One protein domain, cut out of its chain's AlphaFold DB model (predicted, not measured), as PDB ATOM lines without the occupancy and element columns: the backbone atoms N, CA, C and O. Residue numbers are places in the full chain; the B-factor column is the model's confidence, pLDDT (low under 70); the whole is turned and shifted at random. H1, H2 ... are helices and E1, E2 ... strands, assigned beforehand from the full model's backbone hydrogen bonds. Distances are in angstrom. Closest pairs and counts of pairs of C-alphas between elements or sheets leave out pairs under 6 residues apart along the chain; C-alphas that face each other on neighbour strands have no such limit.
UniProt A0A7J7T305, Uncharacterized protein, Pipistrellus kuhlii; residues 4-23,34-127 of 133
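Overview. This is residues 4 to 23 and 34 to 127 of the 133 residues of an uncharacterized protein of Pipistrellus kuhlii (UniProt A0A7J7T305). A strongly twisted sheet of five strands, E1, E2, E3, E4 and E8 in that order, has one face partly covered by a second sheet, E5, E6 and E7, and partly by two short helices, H1 and H2, side by side. The two sheets make a sandwich that is only partly face to face, and the links E6 to E7 and E8 to H2 lie at opposite ends of the long axis. The 114 printed residues hold eight named strands and two named helices, in the order E1 to E7, H1, E8, H2; both sheets are antiparallel, and the class is mixed. The whole is compact, with a radius of gyration of the C-alphas of 15.0 A, yet flat, spanning 49 by 36 by 19 A.

Arrangement. In the larger sheet, E1, residues 4 to 7, and E2, residues 13 to 20, form a hairpin, with N 6 and O 14 2.9 A apart. E3, residues 36 to 41, is the antiparallel neighbour of E2 (N 17 to O 39, 3.1 A) and forms a hairpin with E4, residues 48 to 55 (N 38 to O 53, 2.8 A). E8, residues 105 to 108, is the edge strand beside E4 (N 49 to O 107, 2.8 A). E5, residues 58 to 68, E6, residues 72 to 80, and E7, residues 91 to 96, form a meander, each strand the antiparallel neighbour of the one before; N 63 and O 76 are 3.0 A apart, N 77 and O 93 2.9 A. The two sheets form a sandwich, two sheets face to face, 10.1 A centre to centre where they face each other; the closest C-alphas of E1 and E5 are those of Cys 4 and Gln 63, 6.2 A apart. H1, residues 97 to 103, and H2, residues 117 to 125, lie on the same face of the larger sheet, two layers, at heights of 7.7 A and 9.6 A. H1 runs across E4, at 86 degrees on the local plane. H1 and H2 touch, closest at the C-alphas of Gln 98 and Ser 125, 5.3 A apart, with a shallow tilt of 12 degrees, opposite ways. In both helices every O i to N i+4 pair is within hydrogen-bond range.

Along the chain. E1 begins at C-alpha 4, (91.782, 177.134, 183.574). E2 is 22.2 A long, E4 21.1 A and E6 26.1 A; E5, 28.4 A, bends by 53 degrees at residue 61. H2, 12.2 A long, ends at C-alpha 125, (91.706, 184.272, 200.006).

Size, cuts and confidence. The C-alphas of Pro 87 and Ala 114 are the two farthest apart, 50.2 A. Residues 24 to 33 are not printed; C-alphas 23 and 34 are 10.4 A apart across this cut, in the link E2 to E3. Of the links printed whole, none is long. Mean pLDDT of the printed part is 87.5; residues 21 to 23, 34, 69 to 71, 84 and 112 to 113 are under 70.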
ATOM      1  N   CYS A   4      93.213 176.909 183.421       92.00
ATOM      2  CA  CYS A   4      91.782 177.134 183.574       92.00
ATOM      3  C   CYS A   4      91.524 178.502 184.194       92.00
ATOM      4  O   CYS A   4      92.408 179.114 184.800       92.00
ATOM      5  N   SER A   5      90.296 178.974 184.047       92.38
ATOM      6  CA  SER A   5      89.826 180.198 184.673       92.38
ATOM      7  C   SER A   5      88.538 179.942 185.434       92.38
ATOM      8  O   SER A   5      87.727 179.120 185.018       92.38
ATOM      9  N   LEU A   6      88.340 180.674 186.525       91.38
ATOM     10  CA  LEU A   6      87.078 180.713 187.257       91.38
ATOM     11  C   LEU A   6      86.594 182.155 187.348       91.38
ATOM     12  O   LEU A   6      87.372 183.043 187.698       91.38
ATOM     13  N   LEU A   7      85.309 182.377 187.079       91.56
ATOM     14  CA  LEU A   7      84.684 183.674 187.306       91.56
ATOM     15  C   LEU A   7      84.593 183.939 188.814       91.56
ATOM     16  O   LEU A   7      84.192 183.069 189.590       91.56
ATOM     17  N   THR A   8      84.955 185.141 189.240       91.06
ATOM     18  CA  THR A   8      84.842 185.606 190.623       91.06
ATOM     19  C   THR A   8      83.685 186.591 190.777       91.06
ATOM     20  O   THR A   8      83.174 187.159 189.813       91.06
ATOM     21  N   ALA A   9      83.230 186.791 192.014       89.25
ATOM     22  CA  ALA A   9      82.079 187.631 192.345       89.25
ATOM     23  C   ALA A   9      82.289 189.126 192.051       89.25
ATOM     24  O   ALA A   9      81.319 189.874 192.022       89.25
ATOM     25  N   ASP A  10      83.526 189.564 191.815       88.88
ATOM     26  CA  ASP A  10      83.847 190.898 191.303       88.88
ATOM     27  C   ASP A  10      83.826 190.968 189.762       88.88
ATOM     28  O   ASP A  10      84.335 191.924 189.177       88.88
ATOM     29  N   HIS A  11      83.209 189.973 189.109       88.69
ATOM     30  CA  HIS A  11      83.026 189.859 187.658       88.69
ATOM     31  C   HIS A  11      84.337 189.843 186.865       88.69
ATOM     32  O   HIS A  11      84.400 190.282 185.716       88.69
ATOM     33  N   ARG A  12      85.398 189.330 187.489       92.25
ATOM     34  CA  ARG A  12      86.712 189.131 186.880       92.25
ATOM     35  C   ARG A  12      87.011 187.640 186.819       92.25
ATOM     36  O   ARG A  12      86.386 186.841 187.503       92.25
ATOM     37  N   SER A  13      87.944 187.247 185.966       92.81
ATOM     38  CA  SER A  13      88.399 185.860 185.926       92.81
ATOM     39  C   SER A  13      89.649 185.713 186.784       92.81
ATOM     40  O   SER A  13      90.621 186.447 186.607       92.81
ATOM     41  N   ALA A  14      89.633 184.743 187.691       94.19
ATOM     42  CA  ALA A  14      90.827 184.202 188.317       94.19
ATOM     43  C   ALA A  14      91.458 183.187 187.359       94.19
ATOM     44  O   ALA A  14      90.777 182.260 186.917       94.19
ATOM     45  N   PHE A  15      92.739 183.347 187.042       95.12
ATOM     46  CA  PHE A  15      93.453 182.484 186.102       95.12
ATOM     47  C   PHE A  15      94.403 181.556 186.847       95.12
ATOM     48  O   PHE A  15      95.224 182.020 187.635       95.12
ATOM     49  N   PHE A  16      94.322 180.262 186.550       94.88
ATOM     50  CA  PHE A  16      95.182 179.224 187.103       94.88
ATOM     51  C   PHE A  16      95.979 178.570 185.979       94.88
ATOM     52  O   PHE A  16      95.403 178.071 185.006       94.88
ATOM     53  N   PHE A  17      97.301 178.549 186.104       93.56
ATOM     54  CA  PHE A  17      98.167 178.007 185.060       93.56
ATOM     55  C   PHE A  17      99.466 177.442 185.627       93.56
ATOM     56  O   PHE A  17      99.957 177.887 186.662       93.56
ATOM     57  N   TRP A  18     100.025 176.456 184.929       91.56
ATOM     58  CA  TRP A  18     101.314 175.863 185.274       91.56
ATOM     59  C   TRP A  18     102.442 176.574 184.536       91.56
ATOM     60  O   TRP A  18     102.342 176.821 183.334       91.56
ATOM     61  N   GLY A  19     103.523 176.865 185.251       88.06
ATOM     62  CA  GLY A  19     104.775 177.354 184.684       88.06
ATOM     63  C   GLY A  19     105.955 176.515 185.159       88.06
ATOM     64  O   GLY A  19     105.870 175.812 186.168       88.06
ATOM     65  N   LEU A  20     107.063 176.586 184.425       79.31
ATOM     66  CA  LEU A  20     108.339 176.047 184.888       79.31
ATOM     67  C   LEU A  20     108.889 176.979 185.965       79.31
ATOM     68  O   LEU A  20     108.942 178.193 185.770       79.31
ATOM     69  N   HIS A  21     109.257 176.413 187.108       66.81
ATOM     70  CA  HIS A  21     110.004 177.144 188.118       66.81
ATOM     71  C   HIS A  21     111.492 176.955 187.829       66.81
ATOM     72  O   HIS A  21     112.026 175.870 188.056       66.81
ATOM     73  N   GLU A  22     112.163 177.986 187.312       59.81
ATOM     74  CA  GLU A  22     113.625 178.004 187.347       59.81
ATOM     75  C   GLU A  22     114.063 178.468 188.740       59.81
ATOM     76  O   GLU A  22     113.676 179.564 189.161       59.81
ATOM     77  N   PRO A  23     114.837 177.661 189.485       54.59
ATOM     78  CA  PRO A  23     115.369 178.103 190.760       54.59
ATOM     79  C   PRO A  23     116.289 179.298 190.507       54.59
ATOM     80  O   PRO A  23     117.318 179.187 189.839       54.59
ATOM     81  N   PRO A  34     112.041 168.659 185.867       61.81
ATOM     82  CA  PRO A  34     111.418 169.963 185.699       61.81
ATOM     83  C   PRO A  34     110.329 170.167 186.756       61.81
ATOM     84  O   PRO A  34     109.306 169.484 186.759       61.81
ATOM     85  N   GLN A  35     110.543 171.128 187.653       78.50
ATOM     86  CA  GLN A  35     109.579 171.455 188.693       78.50
ATOM     87  C   GLN A  35     108.492 172.361 188.112       78.50
ATOM     88  O   GLN A  35     108.756 173.436 187.562       78.50
ATOM     89  N   HIS A  36     107.247 171.908 188.203       87.06
ATOM     90  CA  HIS A  36     106.088 172.649 187.735       87.06
ATOM     91  C   HIS A  36     105.446 173.373 188.906       87.06
ATOM     92  O   HIS A  36     105.041 172.738 189.880       87.06
ATOM     93  N   SER A  37     105.317 174.689 188.792       91.50
ATOM     94  CA  SER A  37     104.620 175.502 189.782       91.50
ATOM     95  C   SER A  37     103.257 175.929 189.253       91.50
ATOM     96  O   SER A  37     103.121 176.363 188.107       91.50
ATOM     97  N   LEU A  38     102.233 175.771 190.089       93.50
ATOM     98  CA  LEU A  38     100.890 176.271 189.847       93.50
ATOM     99  C   LEU A  38     100.836 177.731 190.267       93.50
ATOM    100  O   LEU A  38     101.114 178.053 191.421       93.50
ATOM    101  N   TYR A  39     100.402 178.587 189.358       95.00
ATOM    102  CA  TYR A  39     100.235 180.005 189.608       95.00
ATOM    103  C   TYR A  39      98.767 180.418 189.574       95.00
ATOM    104  O   TYR A  39      97.969 179.853 188.823       95.00
ATOM    105  N   LEU A  40      98.436 181.430 190.374       95.56
ATOM    106  CA  LEU A  40      97.168 182.145 190.355       95.56
ATOM    107  C   LEU A  40      97.412 183.621 190.050       95.56
ATOM    108  O   LEU A  40      98.166 184.298 190.751       95.56
ATOM    109  N   PHE A  41      96.711 184.119 189.036       95.62
ATOM    110  CA  PHE A  41      96.645 185.531 188.688       95.62
ATOM    111  C   PHE A  41      95.214 186.050 188.834       95.62
ATOM    112  O   PHE A  41      94.262 185.409 188.380       95.62
ATOM    113  N   HIS A  42      95.066 187.237 189.426       95.00
ATOM    114  CA  HIS A  42      93.783 187.926 189.521       95.00
ATOM    115  C   HIS A  42      93.927 189.399 189.100       95.00
ATOM    116  O   HIS A  42      94.720 190.116 189.713       95.00
ATOM    117  N   PRO A  43      93.121 189.919 188.150       93.69
ATOM    118  CA  PRO A  43      93.263 191.288 187.622       93.69
ATOM    119  C   PRO A  43      93.091 192.423 188.646       93.69
ATOM    120  O   PRO A  43      93.271 193.595 188.330       93.69
ATOM    121  N   THR A  44      92.665 192.099 189.862       91.94
ATOM    122  CA  THR A  44      92.525 193.039 190.989       91.94
ATOM    123  C   THR A  44      93.882 193.422 191.600       91.94
ATOM    124  O   THR A  44      93.972 194.448 192.271       91.94
ATOM    125  N   LEU A  45      94.923 192.629 191.331       92.00
ATOM    126  CA  LEU A  45      96.321 192.888 191.673       92.00
ATOM    127  C   LEU A  45      97.201 192.586 190.441       92.00
ATOM    128  O   LEU A  45      97.849 191.544 190.384       92.00
ATOM    129  N   PRO A  46      97.203 193.456 189.414       90.62
ATOM    130  CA  PRO A  46      97.843 193.165 188.127       90.62
ATOM    131  C   PRO A  46      99.372 193.020 188.212       90.62
ATOM    132  O   PRO A  46      99.967 192.374 187.356       90.62
ATOM    133  N   GLY A  47     100.006 193.593 189.240       91.81
ATOM    134  CA  GLY A  47     101.440 193.464 189.504       91.81
ATOM    135  C   GLY A  47     101.827 192.233 190.328       91.81
ATOM    136  O   GLY A  47     102.976 192.146 190.756       91.81
ATOM    137  N   VAL A  48     100.901 191.307 190.598       93.06
ATOM    138  CA  VAL A  48     101.115 190.194 191.531       93.06
ATOM    139  C   VAL A  48     100.689 188.859 190.927       93.06
ATOM    140  O   VAL A  48      99.616 188.724 190.341       93.06
ATOM    141  N   LEU A  49     101.517 187.844 191.156       94.25
ATOM    142  CA  LEU A  49     101.230 186.445 190.892       94.25
ATOM    143  C   LEU A  49     101.393 185.642 192.190       94.25
ATOM    144  O   LEU A  49     102.344 185.859 192.937       94.25
ATOM    145  N   LEU A  50     100.483 184.711 192.474       95.12
ATOM    146  CA  LEU A  50     100.649 183.773 193.586       95.12
ATOM    147  C   LEU A  50     101.174 182.441 193.072       95.12
ATOM    148  O   LEU A  50     100.524 181.810 192.246       95.12
ATOM    149  N   GLU A  51     102.307 181.983 193.593       94.75
ATOM    150  CA  GLU A  51     102.755 180.604 193.419       94.75
ATOM    151  C   GLU A  51     102.117 179.720 194.492       94.75
ATOM    152  O   GLU A  51     102.434 179.832 195.676       94.75
ATOM    153  N   LEU A  52     101.192 178.865 194.067       93.31
ATOM    154  CA  LEU A  52     100.304 178.096 194.931       93.31
ATOM    155  C   LEU A  52     100.898 176.759 195.383       93.31
ATOM    156  O   LEU A  52     100.757 176.381 196.540       93.31
ATOM    157  N   ALA A  53     101.489 176.005 194.459       89.00
ATOM    158  CA  ALA A  53     101.999 174.662 194.719       89.00
ATOM    159  C   ALA A  53     103.093 174.310 193.719       89.00
ATOM    160  O   ALA A  53     103.048 174.772 192.580       89.00
ATOM    161  N   ASN A  54     104.018 173.442 194.121       88.62
ATOM    162  CA  ASN A  54     105.033 172.882 193.245       88.62
ATOM    163  C   ASN A  54     104.871 171.360 193.137       88.62
ATOM    164  O   ASN A  54     104.492 170.675 194.085       88.62
ATOM    165  N   VAL A  55     105.097 170.827 191.942       84.56
ATOM    166  CA  VAL A  55     104.931 169.407 191.638       84.56
ATOM    167  C   VAL A  55     106.083 168.978 190.742       84.56
ATOM    168  O   VAL A  55     106.335 169.592 189.710       84.56
ATOM    169  N   SER A  56     106.784 167.923 191.149       82.62
ATOM    170  CA  SER A  56     107.834 167.272 190.351       82.62
ATOM    171  C   SER A  56     107.303 166.110 189.505       82.62
ATOM    172  O   SER A  56     107.987 165.618 188.616       82.62
ATOM    173  N   ALA A  57     106.080 165.646 189.776       84.19
ATOM    174  CA  ALA A  57     105.439 164.587 189.010       84.19
ATOM    175  C   ALA A  57     104.882 165.101 187.671       84.19
ATOM    176  O   ALA A  57     104.423 166.240 187.561       84.19
ATOM    177  N   ASN A  58     104.840 164.222 186.665       87.44
ATOM    178  CA  ASN A  58     104.261 164.549 185.365       87.44
ATOM    179  C   ASN A  58     102.757 164.838 185.494       87.44
ATOM    180  O   ASN A  58     101.987 164.000 185.977       87.44
ATOM    181  N   ILE A  59     102.346 166.017 185.031       88.56
ATOM    182  CA  ILE A  59     100.961 166.488 185.080       88.56
ATOM    183  C   ILE A  59     100.223 165.990 183.840       88.56
ATOM    184  O   ILE A  59     100.442 166.476 182.730       88.56
ATOM    185  N   VAL A  60      99.306 165.045 184.041       88.88
ATOM    186  CA  VAL A  60      98.487 164.467 182.968       88.88
ATOM    187  C   VAL A  60      97.305 165.377 182.649       88.88
ATOM    188  O   VAL A  60      97.061 165.694 181.488       88.88
ATOM    189  N   THR A  61      96.576 165.819 183.677       90.19
ATOM    190  CA  THR A  61      95.481 166.783 183.524       90.19
ATOM    191  C   THR A  61      95.338 167.669 184.755       90.19
ATOM    192  O   THR A  61      95.752 167.309 185.859       90.19
ATOM    193  N   PHE A  62      94.749 168.842 184.546       91.88
ATOM    194  CA  PHE A  62      94.502 169.847 185.565       91.88
ATOM    195  C   PHE A  62      93.190 170.571 185.274       91.88
ATOM    196  O   PHE A  62      92.945 170.965 184.135       91.88
ATOM    197  N   GLN A  63      92.386 170.789 186.313       91.75
ATOM    198  CA  GLN A  63      91.153 171.563 186.225       91.75
ATOM    199  C   GLN A  63      90.869 172.261 187.555       91.75
ATOM    200  O   GLN A  63      91.016 171.654 188.613       91.75
ATOM    201  N   ALA A  64      90.404 173.508 187.522       90.19
ATOM    202  CA  ALA A  64      89.770 174.134 188.675       90.19
ATOM    203  C   ALA A  64      88.257 173.914 188.613       90.19
ATOM    204  O   ALA A  64      87.638 174.011 187.555       90.19
ATOM    205  N   ALA A  65      87.667 173.596 189.758       88.19
ATOM    206  CA  ALA A  65      86.248 173.322 189.895       88.19
ATOM    207  C   ALA A  65      85.692 173.998 191.147       88.19
ATOM    208  O   ALA A  65      86.388 174.183 192.149       88.19
ATOM    209  N   LEU A  66      84.406 174.329 191.100       88.56
ATOM    210  CA  LEU A  66      83.665 174.773 192.272       88.56
ATOM    211  C   LEU A  66      83.251 173.551 193.078       88.56
ATOM    212  O   LEU A  66      82.621 172.637 192.555       88.56
ATOM    213  N   LEU A  67      83.611 173.541 194.354       76.62
ATOM    214  CA  LEU A  67      83.118 172.559 195.312       76.62
ATOM    215  C   LEU A  67      81.757 172.980 195.857       76.62
ATOM    216  O   LEU A  67      80.871 172.149 196.012       76.62
ATOM    217  N   GLU A  68      81.601 174.273 196.132       72.00
ATOM    218  CA  GLU A  68      80.356 174.861 196.613       72.00
ATOM    219  C   GLU A  68      80.163 176.241 195.976       72.00
ATOM    220  O   GLU A  68      81.093 177.064 196.021       72.00
ATOM    221  N   PRO A  69      78.969 176.535 195.423       62.50
ATOM    222  CA  PRO A  69      78.658 177.850 194.883       62.50
ATOM    223  C   PRO A  69      78.956 178.967 195.895       62.50
ATOM    224  O   PRO A  69      78.466 178.967 197.025       62.50
ATOM    225  N   GLY A  70      79.771 179.940 195.485       60.59
ATOM    226  CA  GLY A  70      79.989 181.180 196.224       60.59
ATOM    227  C   GLY A  70      81.034 181.156 197.342       60.59
ATOM    228  O   GLY A  70      81.199 182.210 197.967       60.59
ATOM    229  N   ARG A  71      81.733 180.037 197.611       67.69
ATOM    230  CA  ARG A  71      82.810 180.006 198.631       67.69
ATOM    231  C   ARG A  71      84.014 179.119 198.319       67.69
ATOM    232  O   ARG A  71      85.132 179.560 198.555       67.69
ATOM    233  N   HIS A  72      83.829 177.908 197.797       80.44
ATOM    234  CA  HIS A  72      84.921 176.932 197.764       80.44
ATOM    235  C   HIS A  72      85.248 176.505 196.334       80.44
ATOM    236  O   HIS A  72      84.469 175.794 195.707       80.44
ATOM    237  N   ALA A  73      86.417 176.907 195.835       90.88
ATOM    238  CA  ALA A  73      87.022 176.339 194.633       90.88
ATOM    239  C   ALA A  73      88.143 175.362 195.009       90.88
ATOM    240  O   ALA A  73      88.801 175.504 196.048       90.88
ATOM    241  N   ALA A  74      88.378 174.376 194.154       92.06
ATOM    242  CA  ALA A  74      89.500 173.463 194.268       92.06
ATOM    243  C   ALA A  74      90.143 173.199 192.913       92.06
ATOM    244  O   ALA A  74      89.474 173.130 191.888       92.06
ATOM    245  N   CYS A  75      91.451 173.001 192.946       91.44
ATOM    246  CA  CYS A  75      92.219 172.465 191.844       91.44
ATOM    247  C   CYS A  75      92.219 170.937 191.932       91.44
ATOM    248  O   CYS A  75      92.593 170.366 192.959       91.44
ATOM    249  N   ILE A  76      91.805 170.282 190.856       92.56
ATOM    250  CA  ILE A  76      91.920 168.845 190.647       92.56
ATOM    251  C   ILE A  76      93.136 168.607 189.764       92.56
ATOM    252  O   ILE A  76      93.234 169.147 188.660       92.56
ATOM    253  N   LEU A  77      94.066 167.804 190.267       92.88
ATOM    254  CA  LEU A  77      95.319 167.489 189.600       92.88
ATOM    255  C   LEU A  77      95.440 165.977 189.430       92.88
ATOM    256  O   LEU A  77      95.376 165.241 190.414       92.88
ATOM    257  N   LEU A  78      95.655 165.529 188.194       91.94
ATOM    258  CA  LEU A  78      96.035 164.155 187.886       91.94
ATOM    259  C   LEU A  78      97.513 164.119 187.512       91.94
ATOM    260  O   LEU A  78      97.937 164.750 186.542       91.94
ATOM    261  N   THR A  79      98.269 163.325 188.257       91.31
ATOM    262  CA  THR A  79      99.672 163.023 187.973       91.31
ATOM    263  C   THR A  79      99.834 161.557 187.606       91.31
ATOM    264  O   THR A  79      99.025 160.710 187.997       91.31
ATOM    265  N   GLY A  80     100.863 161.251 186.826       89.62
ATOM    266  CA  GLY A  80     101.092 159.900 186.331       89.62
ATOM    267  C   GLY A  80     102.497 159.705 185.774       89.62
ATOM    268  O   GLY A  80     103.360 160.564 185.953       89.62
ATOM    269  N   PRO A  81     102.749 158.577 185.092       86.75
ATOM    270  CA  PRO A  81     104.043 158.311 184.482       86.75
ATOM    271  C   PRO A  81     104.373 159.342 183.394       86.75
ATOM    272  O   PRO A  81     103.488 159.877 182.725       86.75
ATOM    273  N   ALA A  82     105.667 159.602 183.181       81.00
ATOM    274  CA  ALA A  82     106.142 160.565 182.180       81.00
ATOM    275  C   ALA A  82     105.714 160.211 180.742       81.00
ATOM    276  O   ALA A  82     105.576 161.084 179.889       81.00
ATOM    277  N   ARG A  83     105.492 158.920 180.464       77.88
ATOM    278  CA  ARG A  83     105.025 158.426 179.166       77.88
ATOM    279  C   ARG A  83     103.553 158.017 179.280       77.88
ATOM    280  O   ARG A  83     103.280 157.076 180.022       77.88
ATOM    281  N   PRO A  84     102.627 158.626 178.513       69.75
ATOM    282  CA  PRO A  84     101.194 158.317 178.591       69.75
ATOM    283  C   PRO A  84     100.839 156.839 178.365       69.75
ATOM    284  O   PRO A  84      99.853 156.355 178.905       69.75
ATOM    285  N   ALA A  85     101.642 156.122 177.573       71.94
ATOM    286  CA  ALA A  85     101.442 154.706 177.259       71.94
ATOM    287  C   ALA A  85     102.179 153.742 178.207       71.94
ATOM    288  O   ALA A  85     102.075 152.527 178.043       71.94
ATOM    289  N   ALA A  86     102.960 154.248 179.167       77.69
ATOM    290  CA  ALA A  86     103.639 153.391 180.127       77.69
ATOM    291  C   ALA A  86     102.672 153.008 181.259       77.69
ATOM    292  O   ALA A  86     102.059 153.900 181.850       77.69
ATOM    293  N   PRO A  87     102.540 151.715 181.605       80.00
ATOM    294  CA  PRO A  87     101.845 151.328 182.823       80.00
ATOM    295  C   PRO A  87     102.583 151.913 184.033       80.00
ATOM    296  O   PRO A  87     103.811 151.869 184.110       80.00
ATOM    297  N   GLY A  88     101.838 152.476 184.980       85.75
ATOM    298  CA  GLY A  88     102.408 153.092 186.172       85.75
ATOM    299  C   GLY A  88     101.335 153.638 187.109       85.75
ATOM    300  O   GLY A  88     100.175 153.768 186.706       85.75
ATOM    301  N   PRO A  89     101.696 153.942 188.366       87.88
ATOM    302  CA  PRO A  89     100.765 154.528 189.313       87.88
ATOM    303  C   PRO A  89     100.330 155.916 188.839       87.88
ATOM    304  O   PRO A  89     101.136 156.716 188.360       87.88
ATOM    305  N   VAL A  90      99.044 156.200 189.012       90.94
ATOM    306  CA  VAL A  90      98.470 157.533 188.838       90.94
ATOM    307  C   VAL A  90      97.978 158.032 190.185       90.94
ATOM    308  O   VAL A  90      97.525 157.248 191.018       90.94
ATOM    309  N   SER A  91      98.085 159.336 190.414       92.00
ATOM    310  CA  SER A  91      97.626 159.972 191.648       92.00
ATOM    311  C   SER A  91      96.728 161.153 191.325       92.00
ATOM    312  O   SER A  91      97.075 162.003 190.503       92.00
ATOM    313  N   VAL A  92      95.577 161.204 191.993       94.12
ATOM    314  CA  VAL A  92      94.640 162.326 191.925       94.12
ATOM    315  C   VAL A  92      94.714 163.096 193.232       94.12
ATOM    316  O   VAL A  92      94.555 162.518 194.306       94.12
ATOM    317  N   ALA A  93      94.915 164.406 193.138       92.19
ATOM    318  CA  ALA A  93      94.894 165.311 194.275       92.19
ATOM    319  C   ALA A  93      93.793 166.362 194.106       92.19
ATOM    320  O   ALA A  93      93.582 166.900 193.017       92.19
ATOM    321  N   LYS A  94      93.114 166.675 195.214       92.88
ATOM    322  CA  LYS A  94      92.210 167.822 195.331       92.88
ATOM    323  C   LYS A  94      92.853 168.847 196.252       92.88
ATOM    324  O   LYS A  94      92.999 168.592 197.443       92.88
ATOM    325  N   LEU A  95      93.177 170.013 195.709       91.62
ATOM    326  CA  LEU A  95      93.808 171.107 196.436       91.62
ATOM    327  C   LEU A  95      92.801 172.247 196.595       91.62
ATOM    328  O   LEU A  95      92.308 172.783 195.604       91.62
ATOM    329  N   LYS A  96      92.458 172.613 197.831       92.12
ATOM    330  CA  LYS A  96      91.546 173.736 198.090       92.12
ATOM    331  C   LYS A  96      92.244 175.045 197.737       92.12
ATOM    332  O   LYS A  96      93.323 175.321 198.248       92.12
ATOM    333  N   VAL A  97      91.613 175.868 196.902       92.19
ATOM    334  CA  VAL A  97      92.229 177.119 196.434       92.19
ATOM    335  C   VAL A  97      92.504 178.076 197.595       92.19
ATOM    336  O   VAL A  97      93.546 178.715 197.618       92.19
ATOM    337  N   GLN A  98      91.616 178.140 198.588       91.25
ATOM    338  CA  GLN A  98      91.819 178.992 199.759       91.25
ATOM    339  C   GLN A  98      93.082 178.605 200.548       91.25
ATOM    340  O   GLN A  98      93.915 179.466 200.814       91.25
ATOM    341  N   ASP A  99      93.258 177.317 200.852       92.38
ATOM    342  CA  ASP A  99      94.433 176.811 201.577       92.38
ATOM    343  C   ASP A  99      95.725 177.062 200.782       92.38
ATOM    344  O   ASP A  99      96.754 177.450 201.343       92.38
ATOM    345  N   LEU A 100      95.656 176.903 199.455       93.38
ATOM    346  CA  LEU A 100      96.763 177.215 198.556       93.38
ATOM    347  C   LEU A 100      97.120 178.705 198.586       93.38
ATOM    348  O   LEU A 100      98.292 179.046 198.660       93.38
ATOM    349  N   ILE A 101      96.134 179.606 198.566       94.44
ATOM    350  CA  ILE A 101      96.386 181.052 198.632       94.44
ATOM    351  C   ILE A 101      97.062 181.419 199.954       94.44
ATOM    352  O   ILE A 101      98.048 182.155 199.950       94.44
ATOM    353  N   LEU A 102      96.579 180.883 201.076       93.06
ATOM    354  CA  LEU A 102      97.126 181.191 202.401       93.06
ATOM    355  C   LEU A 102      98.572 180.706 202.579       93.06
ATOM    356  O   LEU A 102      99.340 181.348 203.291       93.06
ATOM    357  N   SER A 103      98.958 179.617 201.910       92.94
ATOM    358  CA  SER A 103     100.322 179.062 201.946       92.94
ATOM    359  C   SER A 103     101.213 179.490 200.768       92.94
ATOM    360  O   SER A 103     102.381 179.109 200.712       92.94
ATOM    361  N   SER A 104     100.686 180.297 199.843       94.31
ATOM    362  CA  SER A 104     101.367 180.665 198.597       94.31
ATOM    363  C   SER A 104     102.582 181.575 198.784       94.31
ATOM    364  O   SER A 104     102.694 182.343 199.746       94.31
ATOM    365  N   ARG A 105     103.484 181.567 197.800       94.12
ATOM    366  CA  ARG A 105     104.525 182.596 197.665       94.12
ATOM    367  C   ARG A 105     104.018 183.732 196.777       94.12
ATOM    368  O   ARG A 105     103.491 183.478 195.698       94.12
ATOM    369  N   VAL A 106     104.199 184.977 197.214       94.06
ATOM    370  CA  VAL A 106     103.876 186.160 196.405       94.06
ATOM    371  C   VAL A 106     105.037 186.438 195.454       94.06
ATOM    372  O   VAL A 106     106.189 186.540 195.872       94.06
ATOM    373  N   VAL A 107     104.737 186.554 194.166       92.62
ATOM    374  CA  VAL A 107     105.682 186.910 193.107       92.62
ATOM    375  C   VAL A 107     105.253 188.261 192.542       92.62
ATOM    376  O   VAL A 107     104.181 188.388 191.952       92.62
ATOM    377  N   ARG A 108     106.075 189.292 192.752       91.69
ATOM    378  CA  ARG A 108     105.798 190.658 192.287       91.69
ATOM    379  C   ARG A 108     106.348 190.833 190.878       91.69
ATOM    380  O   ARG A 108     107.525 190.589 190.638       91.69
ATOM    381  N   LEU A 109     105.480 191.227 189.955       88.19
ATOM    382  CA  LEU A 109     105.794 191.440 188.541       88.19
ATOM    383  C   LEU A 109     106.246 192.878 188.255       88.19
ATOM    384  O   LEU A 109     106.885 193.126 187.238       88.19
ATOM    385  N   ALA A 110     105.913 193.819 189.141       81.62
ATOM    386  CA  ALA A 110     106.308 195.218 189.056       81.62
ATOM    387  C   ALA A 110     106.777 195.731 190.427       81.62
ATOM    388  O   ALA A 110     106.249 195.329 191.467       81.62
ATOM    389  N   GLU A 111     107.760 196.631 190.423       70.62
ATOM    390  CA  GLU A 111     108.189 197.355 191.621       70.62
ATOM    391  C   GLU A 111     107.155 198.439 191.972       70.62
ATOM    392  O   GLU A 111     106.738 199.200 191.100       70.62
ATOM    393  N   GLY A 112     106.738 198.516 193.242       68.38
ATOM    394  CA  GLY A 112     105.913 199.627 193.745       68.38
ATOM    395  C   GLY A 112     104.596 199.264 194.441       68.38
ATOM    396  O   GLY A 112     103.939 200.159 194.962       68.38
ATOM    397  N   GLU A 113     104.204 197.989 194.506       66.75
ATOM    398  CA  GLU A 113     103.056 197.571 195.330       66.75
ATOM    399  C   GLU A 113     103.427 197.663 196.822       66.75
ATOM    400  O   GLU A 113     104.315 196.945 197.287       66.75
ATOM    401  N   ALA A 114     102.769 198.556 197.566       73.94
ATOM    402  CA  ALA A 114     103.044 198.806 198.986       73.94
ATOM    403  C   ALA A 114     102.441 197.746 199.926       73.94
ATOM    404  O   ALA A 114     102.859 197.647 201.080       73.94
ATOM    405  N   ASP A 115     101.477 196.960 199.439       85.25
ATOM    406  CA  ASP A 115     100.802 195.930 200.228       85.25
ATOM    407  C   ASP A 115     101.796 194.852 200.668       85.25
ATOM    408  O   ASP A 115     102.641 194.407 199.878       85.25
ATOM    409  N   SER A 116     101.690 194.394 201.917       91.88
ATOM    410  CA  SER A 116     102.492 193.268 202.386       91.88
ATOM    411  C   SER A 116     102.058 191.971 201.698       91.88
ATOM    412  O   SER A 116     100.925 191.831 201.230       91.88
ATOM    413  N   ASP A 117     102.941 190.974 201.665       93.81
ATOM    414  CA  ASP A 117     102.590 189.658 201.125       93.81
ATOM    415  C   ASP A 117     101.384 189.040 201.854       93.81
ATOM    416  O   ASP A 117     100.589 188.322 201.247       93.81
ATOM    417  N   GLN A 118     101.227 189.329 203.152       94.44
ATOM    418  CA  GLN A 118     100.089 188.849 203.929       94.44
ATOM    419  C   GLN A 118      98.788 189.532 203.506       94.44
ATOM    420  O   GLN A 118      97.798 188.840 203.285       94.44
ATOM    421  N   ASP A 119      98.798 190.852 203.308       94.25
ATOM    422  CA  ASP A 119      97.617 191.602 202.861       94.25
ATOM    423  C   ASP A 119      97.130 191.114 201.491       94.25
ATOM    424  O   ASP A 119      95.929 190.943 201.263       94.25
ATOM    425  N   ILE A 120      98.076 190.816 200.596       94.50
ATOM    426  CA  ILE A 120      97.819 190.236 199.276       94.50
ATOM    427  C   ILE A 120      97.125 188.873 199.405       94.50
ATOM    428  O   ILE A 120      96.073 188.657 198.788       94.50
ATOM    429  N   ARG A 121      97.673 187.949 200.209       95.38
ATOM    430  CA  ARG A 121      97.069 186.620 200.424       95.38
ATOM    431  C   ARG A 121      95.698 186.731 201.074       95.38
ATOM    432  O   ARG A 121      94.752 186.089 200.622       95.38
ATOM    433  N   ASP A 122      95.562 187.576 202.086       94.00
ATOM    434  CA  ASP A 122      94.304 187.802 202.791       94.00
ATOM    435  C   ASP A 122      93.242 188.351 201.836       94.00
ATOM    436  O   ASP A 122      92.099 187.894 201.844       94.00
ATOM    437  N   ARG A 123      93.609 189.286 200.955       92.75
ATOM    438  CA  ARG A 123      92.711 189.819 199.927       92.75
ATOM    439  C   ARG A 123      92.275 188.746 198.935       92.75
ATOM    440  O   ARG A 123      91.080 188.643 198.660       92.75
ATOM    441  N   LEU A 124      93.207 187.941 198.425       92.88
ATOM    442  CA  LEU A 124      92.907 186.908 197.429       92.88
ATOM    443  C   LEU A 124      92.186 185.688 198.033       92.88
ATOM    444  O   LEU A 124      91.355 185.077 197.369       92.88
ATOM    445  N   SER A 125      92.404 185.368 199.311       92.19
ATOM    446  CA  SER A 125      91.706 184.272 200.006       92.19
ATOM    447  C   SER A 125      90.213 184.547 200.220       92.19
ATOM    448  O   SER A 125      89.436 183.619 200.454       92.19
ATOM    449  N   ARG A 126      89.805 185.822 200.116       90.56
ATOM    450  CA  ARG A 126      88.412 186.283 200.175       90.56
ATOM    451  C   ARG A 126      87.701 186.255 198.820       90.56
ATOM    452  O   ARG A 126      86.520 186.603 198.763       90.56
ATOM    453  N   LEU A 127      88.382 185.860 197.738       90.31
ATOM    454  CA  LEU A 127      87.743 185.698 196.434       90.31
ATOM    455  C   LEU A 127      86.597 184.689 196.530       90.31
ATOM    456  O   LEU A 127      86.737 183.591 197.067       90.31
TER     457      LEU A 127